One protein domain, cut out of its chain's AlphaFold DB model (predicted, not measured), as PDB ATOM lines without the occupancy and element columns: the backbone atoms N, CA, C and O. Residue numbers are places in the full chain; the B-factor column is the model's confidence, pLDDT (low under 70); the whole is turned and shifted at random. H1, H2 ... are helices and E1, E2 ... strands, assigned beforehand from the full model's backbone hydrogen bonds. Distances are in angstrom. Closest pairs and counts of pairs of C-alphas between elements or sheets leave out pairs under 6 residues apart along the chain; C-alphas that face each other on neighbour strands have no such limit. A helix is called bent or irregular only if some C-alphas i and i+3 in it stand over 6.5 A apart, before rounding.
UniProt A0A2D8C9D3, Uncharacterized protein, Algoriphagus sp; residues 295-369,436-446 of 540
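Overview. This is residues 295 to 369 and 436 to 446 of the 540 residues of an uncharacterized protein of Algoriphagus sp (UniProt A0A2D8C9D3). A narrow sheet of three long strands, E1, E2 and E3, has H1, H2 and H3 gathered at one end, where E1 and E3 begin and E2 ends, while short H4 covers part of one face over E1. Beyond H2 the link to H3 swings out as a loop, and its residues 334 to 339 stick out free. The printed part has 86 residues, with four named helices and three named strands in the order H1, E1, E2, H2, H3, E3, H4, and its class is mixed, helices and strands. The sheet runs E2, E1, E3 and is mixed, E1 being antiparallel to E2 and parallel to E3. The whole is loose, with a radius of gyration of the C-alphas of 15.0 A, and elongated, spanning 47 by 26 by 20 A.

Arrangement. Start at H1, residues 295 to 299, which only grazes the sheet of E1, residues 304 to 311, E2, residues 316 to 323, and E3, residues 359 to 364; its closest C-alphas to E3 are Glu 299 and Gln 359, 6.6 A apart. E1 and E2 form a hairpin, antiparallel at 167 degrees, where you will find N 307 and O 320 at 2.8 A. E1 and E3 are parallel at 15 degrees, with N 308 and O 361 at 2.8 A. H2, residues 324 to 331, and H3, residues 346 to 355, also only graze the sheet. They are close but not clearly touching, about perpendicular at 76 degrees; their closest C-alphas are Asn 325 and Gln 349, 6.2 A apart. H4, residues 442 to 446, is on the sheet over E1 at a height over the sheet of 8.2 A; the C-alphas of Val 307 and Asp 443 are the closest to E1, at 6.0 A. H1 is apart from H2, H3 and H4. Every O i to N i+4 pair is within hydrogen-bond range in H1 and H4, against 2 of 4 in H2 and 5 of 6 in H3.

Along the chain. Find C-alpha 295 at (339.561, 372.895, 392.478), where H1 begins its 6.4 A. E1 covers 23.3 A from C-alpha 304 at (340.203, 373.483, 405.456), and E2 covers 23.4 A. H2, 8.9 A long, is irregular: C-alphas 326 and 329 are 7.6 A apart. H3 measures 14.7 A and E3 16.6 A. H4, 6.1 A, ends at C-alpha 446 at (337.882, 382.772, 404.335).

Size, cuts and confidence. The two C-alphas farthest apart, Asn 339 and Ser 369, are 47.9 A apart. Residues 370 to 435 are not printed, and C-alphas 369 and 436 are 15.4 A apart across this cut. The link from H2 to H3, 14 residues, is long. The mean pLDDT of the printed part is 74.9; look for values under 70 at residues 349 to 358 and 364 to 369, among others.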
ATOM      1  N   MET A 295     338.177 372.458 392.649       86.81
ATOM      2  CA  MET A 295     339.561 372.895 392.478       86.81
ATOM      3  C   MET A 295     339.739 374.309 393.029       86.81
ATOM      4  O   MET A 295     340.563 374.528 393.917       86.81
ATOM      5  N   ASN A 296     338.898 375.246 392.588       87.12
ATOM      6  CA  ASN A 296     338.924 376.614 393.095       87.12
ATOM      7  C   ASN A 296     338.628 376.660 394.605       87.12
ATOM      8  O   ASN A 296     339.262 377.398 395.354       87.12
ATOM      9  N   ASN A 297     337.715 375.821 395.095       87.50
ATOM     10  CA  ASN A 297     337.398 375.736 396.521       87.50
ATOM     11  C   ASN A 297     338.565 375.215 397.371       87.50
ATOM     12  O   ASN A 297     338.746 375.655 398.511       87.50
ATOM     13  N   LEU A 298     339.364 374.287 396.832       85.50
ATOM     14  CA  LEU A 298     340.589 373.816 397.475       85.50
ATOM     15  C   LEU A 298     341.631 374.929 397.562       85.50
ATOM     16  O   LEU A 298     342.199 375.138 398.639       85.50
ATOM     17  N   GLU A 299     341.829 375.659 396.462       85.19
ATOM     18  CA  GLU A 299     342.753 376.794 396.381       85.19
ATOM     19  C   GLU A 299     342.354 377.938 397.319       85.19
ATOM     20  O   GLU A 299     343.211 378.524 397.984       85.19
ATOM     21  N   LEU A 300     341.055 378.227 397.436       84.81
ATOM     22  CA  LEU A 300     340.522 379.243 398.346       84.81
ATOM     23  C   LEU A 300     340.576 378.832 399.823       84.81
ATOM     24  O   LEU A 300     340.398 379.686 400.689       84.81
ATOM     25  N   GLY A 301     340.841 377.560 400.138       82.75
ATOM     26  CA  GLY A 301     340.867 377.086 401.522       82.75
ATOM     27  C   GLY A 301     339.475 376.877 402.124       82.75
ATOM     28  O   GLY A 301     339.313 376.998 403.340       82.75
ATOM     29  N   MET A 302     338.469 376.586 401.288       86.19
ATOM     30  CA  MET A 302     337.082 376.391 401.721       86.19
ATOM     31  C   MET A 302     336.920 375.157 402.609       86.19
ATOM     32  O   MET A 302     336.199 375.210 403.596       86.19
ATOM     33  N   TYR A 303     337.563 374.039 402.257       84.25
ATOM     34  CA  TYR A 303     337.395 372.769 402.971       84.25
ATOM     35  C   TYR A 303     338.201 372.713 404.271       84.25
ATOM     36  O   TYR A 303     337.738 372.161 405.272       84.25
ATOM     37  N   GLY A 304     339.386 373.317 404.269       84.00
ATOM     38  CA  GLY A 304     340.203 373.483 405.456       84.00
ATOM     39  C   GLY A 304     341.344 374.446 405.195       84.00
ATOM     40  O   GLY A 304     342.003 374.378 404.161       84.00
ATOM     41  N   ASN A 305     341.600 375.349 406.129       84.00
ATOM     42  CA  ASN A 305     342.681 376.313 406.002       84.00
ATOM     43  C   ASN A 305     343.407 376.488 407.334       84.00
ATOM     44  O   ASN A 305     342.953 376.049 408.392       84.00
ATOM     45  N   ARG A 306     344.595 377.083 407.263       83.56
ATOM     46  CA  ARG A 306     345.459 377.332 408.411       83.56
ATOM     47  C   ARG A 306     345.968 378.756 408.347       83.56
ATOM     48  O   ARG A 306     346.529 379.169 407.335       83.56
ATOM     49  N   VAL A 307     345.833 379.484 409.443       81.44
ATOM     50  CA  VAL A 307     346.346 380.842 409.593       81.44
ATOM     51  C   VAL A 307     347.374 380.839 410.713       81.44
ATOM     52  O   VAL A 307     347.076 380.469 411.845       81.44
ATOM     53  N   VAL A 308     348.597 381.245 410.392       80.44
ATOM     54  CA  VAL A 308     349.699 381.380 411.343       80.44
ATOM     55  C   VAL A 308     350.018 382.859 411.484       80.44
ATOM     56  O   VAL A 308     350.551 383.478 410.564       80.44
ATOM     57  N   ALA A 309     349.695 383.435 412.634       79.56
ATOM     58  CA  ALA A 309     350.048 384.802 412.970       79.56
ATOM     59  C   ALA A 309     351.388 384.829 413.697       79.56
ATOM     60  O   ALA A 309     351.565 384.128 414.687       79.56
ATOM     61  N   ILE A 310     352.323 385.642 413.227       76.56
ATOM     62  CA  ILE A 310     353.648 385.818 413.810       76.56
ATOM     63  C   ILE A 310     353.713 387.223 414.393       76.56
ATOM     64  O   ILE A 310     353.699 388.214 413.662       76.56
ATOM     65  N   ASP A 311     353.829 387.299 415.713       71.00
ATOM     66  CA  ASP A 311     354.151 388.533 416.413       71.00
ATOM     67  C   ASP A 311     355.667 388.719 416.446       71.00
ATOM     68  O   ASP A 311     356.394 388.023 417.161       71.00
ATOM     69  N   LEU A 312     356.144 389.681 415.658       70.25
ATOM     70  CA  LEU A 312     357.564 390.005 415.535       70.25
ATOM     71  C   LEU A 312     358.153 390.600 416.823       70.25
ATOM     72  O   LEU A 312     359.342 390.412 417.086       70.25
ATOM     73  N   LEU A 313     357.347 391.298 417.634       66.44
ATOM     74  CA  LEU A 313     357.808 391.941 418.868       66.44
ATOM     75  C   LEU A 313     358.011 390.906 419.969       66.44
ATOM     76  O   LEU A 313     359.047 390.888 420.635       66.44
ATOM     77  N   THR A 314     357.028 390.024 420.152       66.38
ATOM     78  CA  THR A 314     357.082 389.000 421.205       66.38
ATOM     79  C   THR A 314     357.728 387.694 420.741       66.38
ATOM     80  O   THR A 314     357.997 386.824 421.573       66.38
ATOM     81  N   LYS A 315     358.016 387.564 419.436       72.06
ATOM     82  CA  LYS A 315     358.512 386.344 418.771       72.06
ATOM     83  C   LYS A 315     357.631 385.123 419.046       72.06
ATOM     84  O   LYS A 315     358.122 383.996 419.125       72.06
ATOM     85  N   LYS A 316     356.333 385.351 419.231       69.62
ATOM     86  CA  LYS A 316     355.328 384.300 419.390       69.62
ATOM     87  C   LYS A 316     354.640 384.076 418.058       69.62
ATOM     88  O   LYS A 316     354.477 385.010 417.278       69.62
ATOM     89  N   TYR A 317     354.221 382.842 417.824       73.19
ATOM     90  CA  TYR A 317     353.275 382.540 416.765       73.19
ATOM     91  C   TYR A 317     351.972 382.029 417.387       73.19
ATOM     92  O   TYR A 317     352.009 381.304 418.382       73.19
ATOM     93  N   ASP A 318     350.841 382.458 416.838       74.50
ATOM     94  CA  ASP A 318     349.504 381.929 417.114       74.50
ATOM     95  C   ASP A 318     349.031 381.196 415.861       74.50
ATOM     96  O   ASP A 318     349.242 381.659 414.740       74.50
ATOM     97  N   GLU A 319     348.418 380.039 416.043       78.44
ATOM     98  CA  GLU A 319     347.999 379.176 414.950       78.44
ATOM     99  C   GLU A 319     346.506 378.891 415.061       78.44
ATOM    100  O   GLU A 319     346.003 378.500 416.115       78.44
ATOM    101  N   ARG A 320     345.804 379.070 413.943       81.25
ATOM    102  CA  ARG A 320     344.388 378.759 413.785       81.25
ATOM    103  C   ARG A 320     344.216 377.791 412.636       81.25
ATOM    104  O   ARG A 320     344.845 377.940 411.591       81.25
ATOM    105  N   ILE A 321     343.385 376.786 412.861       81.62
ATOM    106  CA  ILE A 321     343.052 375.774 411.872       81.62
ATOM    107  C   ILE A 321     341.539 375.775 411.753       81.62
ATOM    108  O   ILE A 321     340.834 375.575 412.741       81.62
ATOM    109  N   PHE A 322     341.069 375.965 410.533       83.44
ATOM    110  CA  PHE A 322     339.672 375.871 410.175       83.44
ATOM    111  C   PHE A 322     339.440 374.579 409.399       83.44
ATOM    112  O   PHE A 322     340.218 374.213 408.517       83.44
ATOM    113  N   SER A 323     338.342 373.902 409.717       83.75
ATOM    114  CA  SER A 323     337.840 372.759 408.965       83.75
ATOM    115  C   SER A 323     336.354 372.950 408.737       83.75
ATOM    116  O   SER A 323     335.583 373.076 409.693       83.75
ATOM    117  N   TYR A 324     335.941 372.943 407.470       84.38
ATOM    118  CA  TYR A 324     334.547 373.149 407.089       84.38
ATOM    119  C   TYR A 324     333.624 372.142 407.769       84.38
ATOM    120  O   TYR A 324     332.545 372.487 408.234       84.38
ATOM    121  N   ASN A 325     334.062 370.889 407.900       80.50
ATOM    122  CA  ASN A 325     333.225 369.844 408.468       80.50
ATOM    123  C   ASN A 325     332.802 370.145 409.921       80.50
ATOM    124  O   ASN A 325     331.639 369.957 410.284       80.50
ATOM    125  N   THR A 326     333.738 370.612 410.744       81.25
ATOM    126  CA  THR A 326     333.499 370.864 412.171       81.25
ATOM    127  C   THR A 326     332.917 372.248 412.422       81.25
ATOM    128  O   THR A 326     332.094 372.411 413.315       81.25
ATOM    129  N   GLU A 327     333.331 373.240 411.634       81.88
ATOM    130  CA  GLU A 327     333.018 374.651 411.872       81.88
ATOM    131  C   GLU A 327     331.830 375.170 411.049       81.88
ATOM    132  O   GLU A 327     331.364 376.271 411.320       81.88
ATOM    133  N   TRP A 328     331.293 374.406 410.088       84.19
ATOM    134  CA  TRP A 328     330.153 374.835 409.260       84.19
ATOM    135  C   TRP A 328     328.952 375.387 410.052       84.19
ATOM    136  O   TRP A 328     328.467 376.453 409.671       84.19
ATOM    137  N   PRO A 329     328.493 374.776 411.169       82.62
ATOM    138  CA  PRO A 329     327.392 375.346 411.955       82.62
ATOM    139  C   PRO A 329     327.696 376.757 412.485       82.62
ATOM    140  O   PRO A 329     326.791 377.572 412.645       82.62
ATOM    141  N   ASN A 330     328.976 377.061 412.717       82.12
ATOM    142  CA  ASN A 330     329.441 378.344 413.241       82.12
ATOM    143  C   ASN A 330     329.593 379.416 412.148       82.12
ATOM    144  O   ASN A 330     329.815 380.580 412.481       82.12
ATOM    145  N   LEU A 331     329.466 379.049 410.862       82.38
ATOM    146  CA  LEU A 331     329.532 379.975 409.721       82.38
ATOM    147  C   LEU A 331     328.212 380.704 409.435       82.38
ATOM    148  O   LEU A 331     328.158 381.492 408.487       82.38
ATOM    149  N   SER A 332     327.167 380.433 410.230       84.75
ATOM    150  CA  SER A 332     325.813 380.970 410.047       84.75
ATOM    151  C   SER A 332     325.289 380.724 408.625       84.75
ATOM    152  O   SER A 332     325.224 381.669 407.839       84.75
ATOM    153  N   PRO A 333     324.977 379.465 408.262       85.56
ATOM    154  CA  PRO A 333     324.411 379.149 406.950       85.56
ATOM    155  C   PRO A 333     323.091 379.902 406.707       85.56
ATOM    156  O   PRO A 333     322.353 380.166 407.655       85.56
ATOM    157  N   ILE A 334     322.788 380.218 405.441       86.31
ATOM    158  CA  ILE A 334     321.547 380.905 405.024       86.31
ATOM    159  C   ILE A 334     320.312 380.105 405.451       86.31
ATOM    160  O   ILE A 334     319.337 380.652 405.967       86.31
ATOM    161  N   GLU A 335     320.361 378.790 405.263       80.94
ATOM    162  CA  GLU A 335     319.342 377.898 405.806       80.94
ATOM    163  C   GLU A 335     319.593 377.634 407.287       80.94
ATOM    164  O   GLU A 335     320.622 377.070 407.670       80.94
ATOM    165  N   SER A 336     318.613 377.987 408.114       66.00
ATOM    166  CA  SER A 336     318.607 377.713 409.545       66.00
ATOM    167  C   SER A 336     317.502 376.710 409.884       66.00
ATOM    168  O   SER A 336     316.343 376.868 409.510       66.00
ATOM    169  N   GLY A 337     317.862 375.624 410.571       66.75
ATOM    170  CA  GLY A 337     316.914 374.587 410.979       66.75
ATOM    171  C   GLY A 337     317.550 373.202 411.127       66.75
ATOM    172  O   GLY A 337     318.700 373.005 410.736       66.75
ATOM    173  N   PRO A 338     316.810 372.211 411.660       60.62
ATOM    174  CA  PRO A 338     317.309 370.843 411.856       60.62
ATOM    175  C   PRO A 338     317.655 370.123 410.544       60.62
ATOM    176  O   PRO A 338     318.347 369.107 410.562       60.62
ATOM    177  N   ASN A 339     317.167 370.646 409.419       64.06
ATOM    178  CA  ASN A 339     317.364 370.092 408.087       64.06
ATOM    179  C   ASN A 339     318.448 370.834 407.283       64.06
ATOM    180  O   ASN A 339     318.797 370.394 406.191       64.06
ATOM    181  N   ALA A 340     319.015 371.924 407.817       74.25
ATOM    182  CA  ALA A 340     320.103 372.630 407.157       74.25
ATOM    183  C   ALA A 340     321.295 371.681 406.952       74.25
ATOM    184  O   ALA A 340     321.764 371.020 407.881       74.25
ATOM    185  N   ALA A 341     321.776 371.612 405.719       76.12
ATOM    186  CA  ALA A 341     322.774 370.663 405.275       76.12
ATOM    187  C   ALA A 341     323.926 371.360 404.548       76.12
ATOM    188  O   ALA A 341     323.777 372.414 403.924       76.12
ATOM    189  N   LYS A 342     325.097 370.734 404.635       82.00
ATOM    190  CA  LYS A 342     326.334 371.169 403.986       82.00
ATOM    191  C   LYS A 342     326.265 370.973 402.471       82.00
ATOM    192  O   LYS A 342     325.548 370.108 401.977       82.00
ATOM    193  N   LEU A 343     327.119 371.700 401.754       77.44
ATOM    194  CA  LEU A 343     327.325 371.549 400.307       77.44
ATOM    195  C   LEU A 343     328.234 370.359 399.931       77.44
ATOM    196  O   LEU A 343     328.674 370.264 398.790       77.44
ATOM    197  N   MET A 344     328.553 369.462 400.870       78.19
ATOM    198  CA  MET A 344     329.475 368.343 400.642       78.19
ATOM    199  C   MET A 344     329.017 367.076 401.363       78.19
ATOM    200  O   MET A 344     328.518 367.151 402.486       78.19
ATOM    201  N   SER A 345     329.242 365.924 400.725       76.69
ATOM    202  CA  SER A 345     328.907 364.605 401.272       76.69
ATOM    203  C   SER A 345     329.818 364.195 402.430       76.69
ATOM    204  O   SER A 345     330.986 364.587 402.494       76.69
ATOM    205  N   ASP A 346     329.325 363.333 403.315       73.62
ATOM    206  CA  ASP A 346     330.085 362.863 404.481       73.62
ATOM    207  C   ASP A 346     331.342 362.048 404.100       73.62
ATOM    208  O   ASP A 346     332.334 362.010 404.838       73.62
ATOM    209  N   ALA A 347     331.353 361.410 402.924       71.38
ATOM    210  CA  ALA A 347     332.503 360.649 402.432       71.38
ATOM    211  C   ALA A 347     333.680 361.562 402.042       71.38
ATOM    212  O   ALA A 347     334.815 361.329 402.464       71.38
ATOM    213  N   GLU A 348     333.409 362.625 401.283       70.56
ATOM    214  CA  GLU A 348     334.422 363.610 400.885       70.56
ATOM    215  C   GLU A 348     334.891 364.447 402.081       70.56
ATOM    216  O   GLU A 348     336.084 364.728 402.214       70.56
ATOM    217  N   GLN A 349     333.996 364.747 403.030       65.06
ATOM    218  CA  GLN A 349     334.358 365.391 404.299       65.06
ATOM    219  C   GLN A 349     335.456 364.624 405.049       65.06
ATOM    220  O   GLN A 349     336.396 365.233 405.565       65.06
ATOM    221  N   ASN A 350     335.368 363.293 405.090       68.25
ATOM    222  CA  ASN A 350     336.366 362.448 405.746       68.25
ATOM    223  C   ASN A 350     337.710 362.405 405.011       68.25
ATOM    224  O   ASN A 350     338.728 362.069 405.616       68.25
ATOM    225  N   MET A 351     337.730 362.706 403.714       69.69
ATOM    226  CA  MET A 351     338.969 362.833 402.956       69.69
ATOM    227  C   MET A 351     339.656 364.160 403.287       69.69
ATOM    228  O   MET A 351     340.822 364.161 403.678       69.69
ATOM    229  N   TYR A 352     338.932 365.279 403.219       67.81
ATOM    230  CA  TYR A 352     339.513 366.599 403.479       67.81
ATOM    231  C   TYR A 352     339.889 366.818 404.945       67.81
ATOM    232  O   TYR A 352     340.910 367.444 405.221       67.81
ATOM    233  N   SER A 353     339.162 366.216 405.892       61.06
ATOM    234  CA  SER A 353     339.557 366.237 407.307       61.06
ATOM    235  C   SER A 353     340.898 365.537 407.569       61.06
ATOM    236  O   SER A 353     341.593 365.894 408.518       61.06
ATOM    237  N   LYS A 354     341.290 364.572 406.723       61.06
ATOM    238  CA  LYS A 354     342.578 363.861 406.810       61.06
ATOM    239  C   LYS A 354     343.721 364.588 406.109       61.06
ATOM    240  O   LYS A 354     344.863 364.442 406.532       61.06
ATOM    241  N   ILE A 355     343.429 365.344 405.047       58.56
ATOM    242  CA  ILE A 355     344.426 366.129 404.295       58.56
ATOM    243  C   ILE A 355     344.924 367.324 405.131       58.56
ATOM    244  O   ILE A 355     346.050 367.782 404.951       58.56
ATOM    245  N   GLY A 356     344.126 367.780 406.101       62.28
ATOM    246  CA  GLY A 356     344.473 368.893 406.976       62.28
ATOM    247  C   GLY A 356     344.158 370.229 406.311       62.28
ATOM    248  O   GLY A 356     343.056 370.433 405.810       62.28
ATOM    249  N   SER A 357     345.109 371.160 406.328       64.50
ATOM    250  CA  SER A 357     344.924 372.475 405.710       64.50
ATOM    251  C   SER A 357     345.222 372.424 404.213       64.50
ATOM    252  O   SER A 357     346.349 372.127 403.819       64.50
ATOM    253  N   THR A 358     344.229 372.751 403.382       69.06
ATOM    254  CA  THR A 358     344.407 372.879 401.926       69.06
ATOM    255  C   THR A 358     345.128 374.182 401.581       69.06
ATOM    256  O   THR A 358     345.814 374.259 400.565       69.06
ATOM    257  N   GLN A 359     345.049 375.185 402.464       77.75
ATOM    258  CA  GLN A 359     345.726 376.469 402.314       77.75
ATOM    259  C   GLN A 359     346.292 376.984 403.644       77.75
ATOM    260  O   GLN A 359     345.555 377.225 404.600       77.75
ATOM    261  N   THR A 360     347.602 377.251 403.689       79.88
ATOM    262  CA  THR A 360     348.259 377.881 404.848       79.88
ATOM    263  C   THR A 360     348.640 379.330 404.548       79.88
ATOM    264  O   THR A 360     349.284 379.608 403.540       79.88
ATOM    265  N   ARG A 361     348.280 380.255 405.443       79.00
ATOM    266  CA  ARG A 361     348.602 381.684 405.358       79.00
ATOM    267  C   ARG A 361     349.455 382.105 406.544       79.00
ATOM    268  O   ARG A 361     349.112 381.811 407.686       79.00
ATOM    269  N   TYR A 362     350.530 382.831 406.267       78.75
ATOM    270  CA  TYR A 362     351.360 383.456 407.291       78.75
ATOM    271  C   TYR A 362     351.038 384.941 407.353       78.75
ATOM    272  O   TYR A 362     351.063 385.629 406.335       78.75
ATOM    273  N   ILE A 363     350.737 385.432 408.548       73.19
ATOM    274  CA  ILE A 363     350.454 386.838 408.806       73.19
ATOM    275  C   ILE A 363     351.507 387.319 409.783       73.19
ATOM    276  O   ILE A 363     351.487 386.941 410.949       73.19
ATOM    277  N   ALA A 364     352.424 388.167 409.340       67.44
ATOM    278  CA  ALA A 364     353.174 388.970 410.288       67.44
ATOM    279  C   ALA A 364     352.226 390.064 410.791       67.44
ATOM    280  O   ALA A 364     351.616 390.765 409.982       67.44
ATOM    281  N   THR A 365     352.049 390.205 412.107       59.22
ATOM    282  CA  THR A 365     351.347 391.372 412.656       59.22
ATOM    283  C   THR A 365     352.227 392.597 412.431       59.22
ATOM    284  O   THR A 365     353.012 393.006 413.281       59.22
ATOM    285  N   GLU A 366     352.147 393.161 411.230       53.34
ATOM    286  CA  GLU A 366     353.009 394.261 410.836       53.34
ATOM    287  C   GLU A 366     352.625 395.570 411.540       53.34
ATOM    288  O   GLU A 366     351.450 395.909 411.771       53.34
ATOM    289  N   LEU A 367     353.689 396.300 411.880       41.56
ATOM    290  CA  LEU A 367     353.731 397.753 411.953       41.56
ATOM    291  C   LEU A 367     353.210 398.288 410.618       41.56
ATOM    292  O   LEU A 367     353.728 397.892 409.583       41.56
ATOM    293  N   LEU A 368     352.204 399.165 410.640       38.19
ATOM    294  CA  LEU A 368     351.742 399.881 409.447       38.19
ATOM    295  C   LEU A 368     352.964 400.459 408.716       38.19
ATOM    296  O   LEU A 368     353.589 401.400 409.210       38.19
ATOM    297  N   SER A 369     353.356 399.862 407.591       34.09
ATOM    298  CA  SER A 369     354.448 400.370 406.771       34.09
ATOM    299  C   SER A 369     353.898 401.513 405.929       34.09
ATOM    300  O   SER A 369     353.641 401.370 404.735       34.09
ATOM    301  N   LYS A 436     346.526 393.102 418.293       67.19
ATOM    302  CA  LYS A 436     345.715 392.941 417.079       67.19
ATOM    303  C   LYS A 436     345.078 391.549 417.076       67.19
ATOM    304  O   LYS A 436     345.785 390.550 417.204       67.19
ATOM    305  N   LEU A 437     343.756 391.494 416.926       66.75
ATOM    306  CA  LEU A 437     342.971 390.252 417.016       66.75
ATOM    307  C   LEU A 437     342.489 389.737 415.658       66.75
ATOM    308  O   LEU A 437     341.816 388.710 415.602       66.75
ATOM    309  N   ARG A 438     342.837 390.428 414.566       72.38
ATOM    310  CA  ARG A 438     342.360 390.109 413.215       72.38
ATOM    311  C   ARG A 438     342.567 388.632 412.868       72.38
ATOM    312  O   ARG A 438     341.652 387.969 412.401       72.38
ATOM    313  N   HIS A 439     343.749 388.089 413.160       75.88
ATOM    314  CA  HIS A 439     344.101 386.707 412.826       75.88
ATOM    315  C   HIS A 439     343.269 385.643 413.541       75.88
ATOM    316  O   HIS A 439     343.314 384.490 413.128       75.88
ATOM    317  N   LEU A 440     342.511 386.004 414.582       78.12
ATOM    318  CA  LEU A 440     341.689 385.050 415.318       78.12
ATOM    319  C   LEU A 440     340.532 384.490 414.491       78.12
ATOM    320  O   LEU A 440     340.104 383.380 414.795       78.12
ATOM    321  N   LYS A 441     340.008 385.259 413.520       80.69
ATOM    322  CA  LYS A 441     338.803 384.906 412.745       80.69
ATOM    323  C   LYS A 441     338.999 384.826 411.231       80.69
ATOM    324  O   LYS A 441     338.061 384.447 410.537       80.69
ATOM    325  N   ILE A 442     340.184 385.164 410.716       83.25
ATOM    326  CA  ILE A 442     340.469 385.156 409.266       83.25
ATOM    327  C   ILE A 442     340.227 383.773 408.649       83.25
ATOM    328  O   ILE A 442     339.738 383.667 407.531       83.25
ATOM    329  N   ASP A 443     340.566 382.708 409.370       82.00
ATOM    330  CA  ASP A 443     340.367 381.323 408.944       82.00
ATOM    331  C   ASP A 443     338.881 381.023 408.661       82.00
ATOM    332  O   ASP A 443     338.533 380.500 407.595       82.00
ATOM    333  N   LYS A 444     337.996 381.447 409.571       85.62
ATOM    334  CA  LYS A 444     336.536 381.320 409.442       85.62
ATOM    335  C   LYS A 444     335.950 382.288 408.415       85.62
ATOM    336  O   LYS A 444     335.011 381.925 407.709       85.62
ATOM    337  N   GLU A 445     336.500 383.498 408.305       84.75
ATOM    338  CA  GLU A 445     336.114 384.490 407.294       84.75
ATOM    339  C   GLU A 445     336.336 383.947 405.879       84.75
ATOM    340  O   GLU A 445     335.402 383.938 405.076       84.75
ATOM    341  N   ILE A 446     337.530 383.406 405.613       85.69
ATOM    342  CA  ILE A 446     337.882 382.772 404.335       85.69
ATOM    343  C   ILE A 446     336.929 381.615 404.030       85.69
ATOM    344  O   ILE A 446     336.379 381.549 402.932       85.69
TER     345      ILE A 446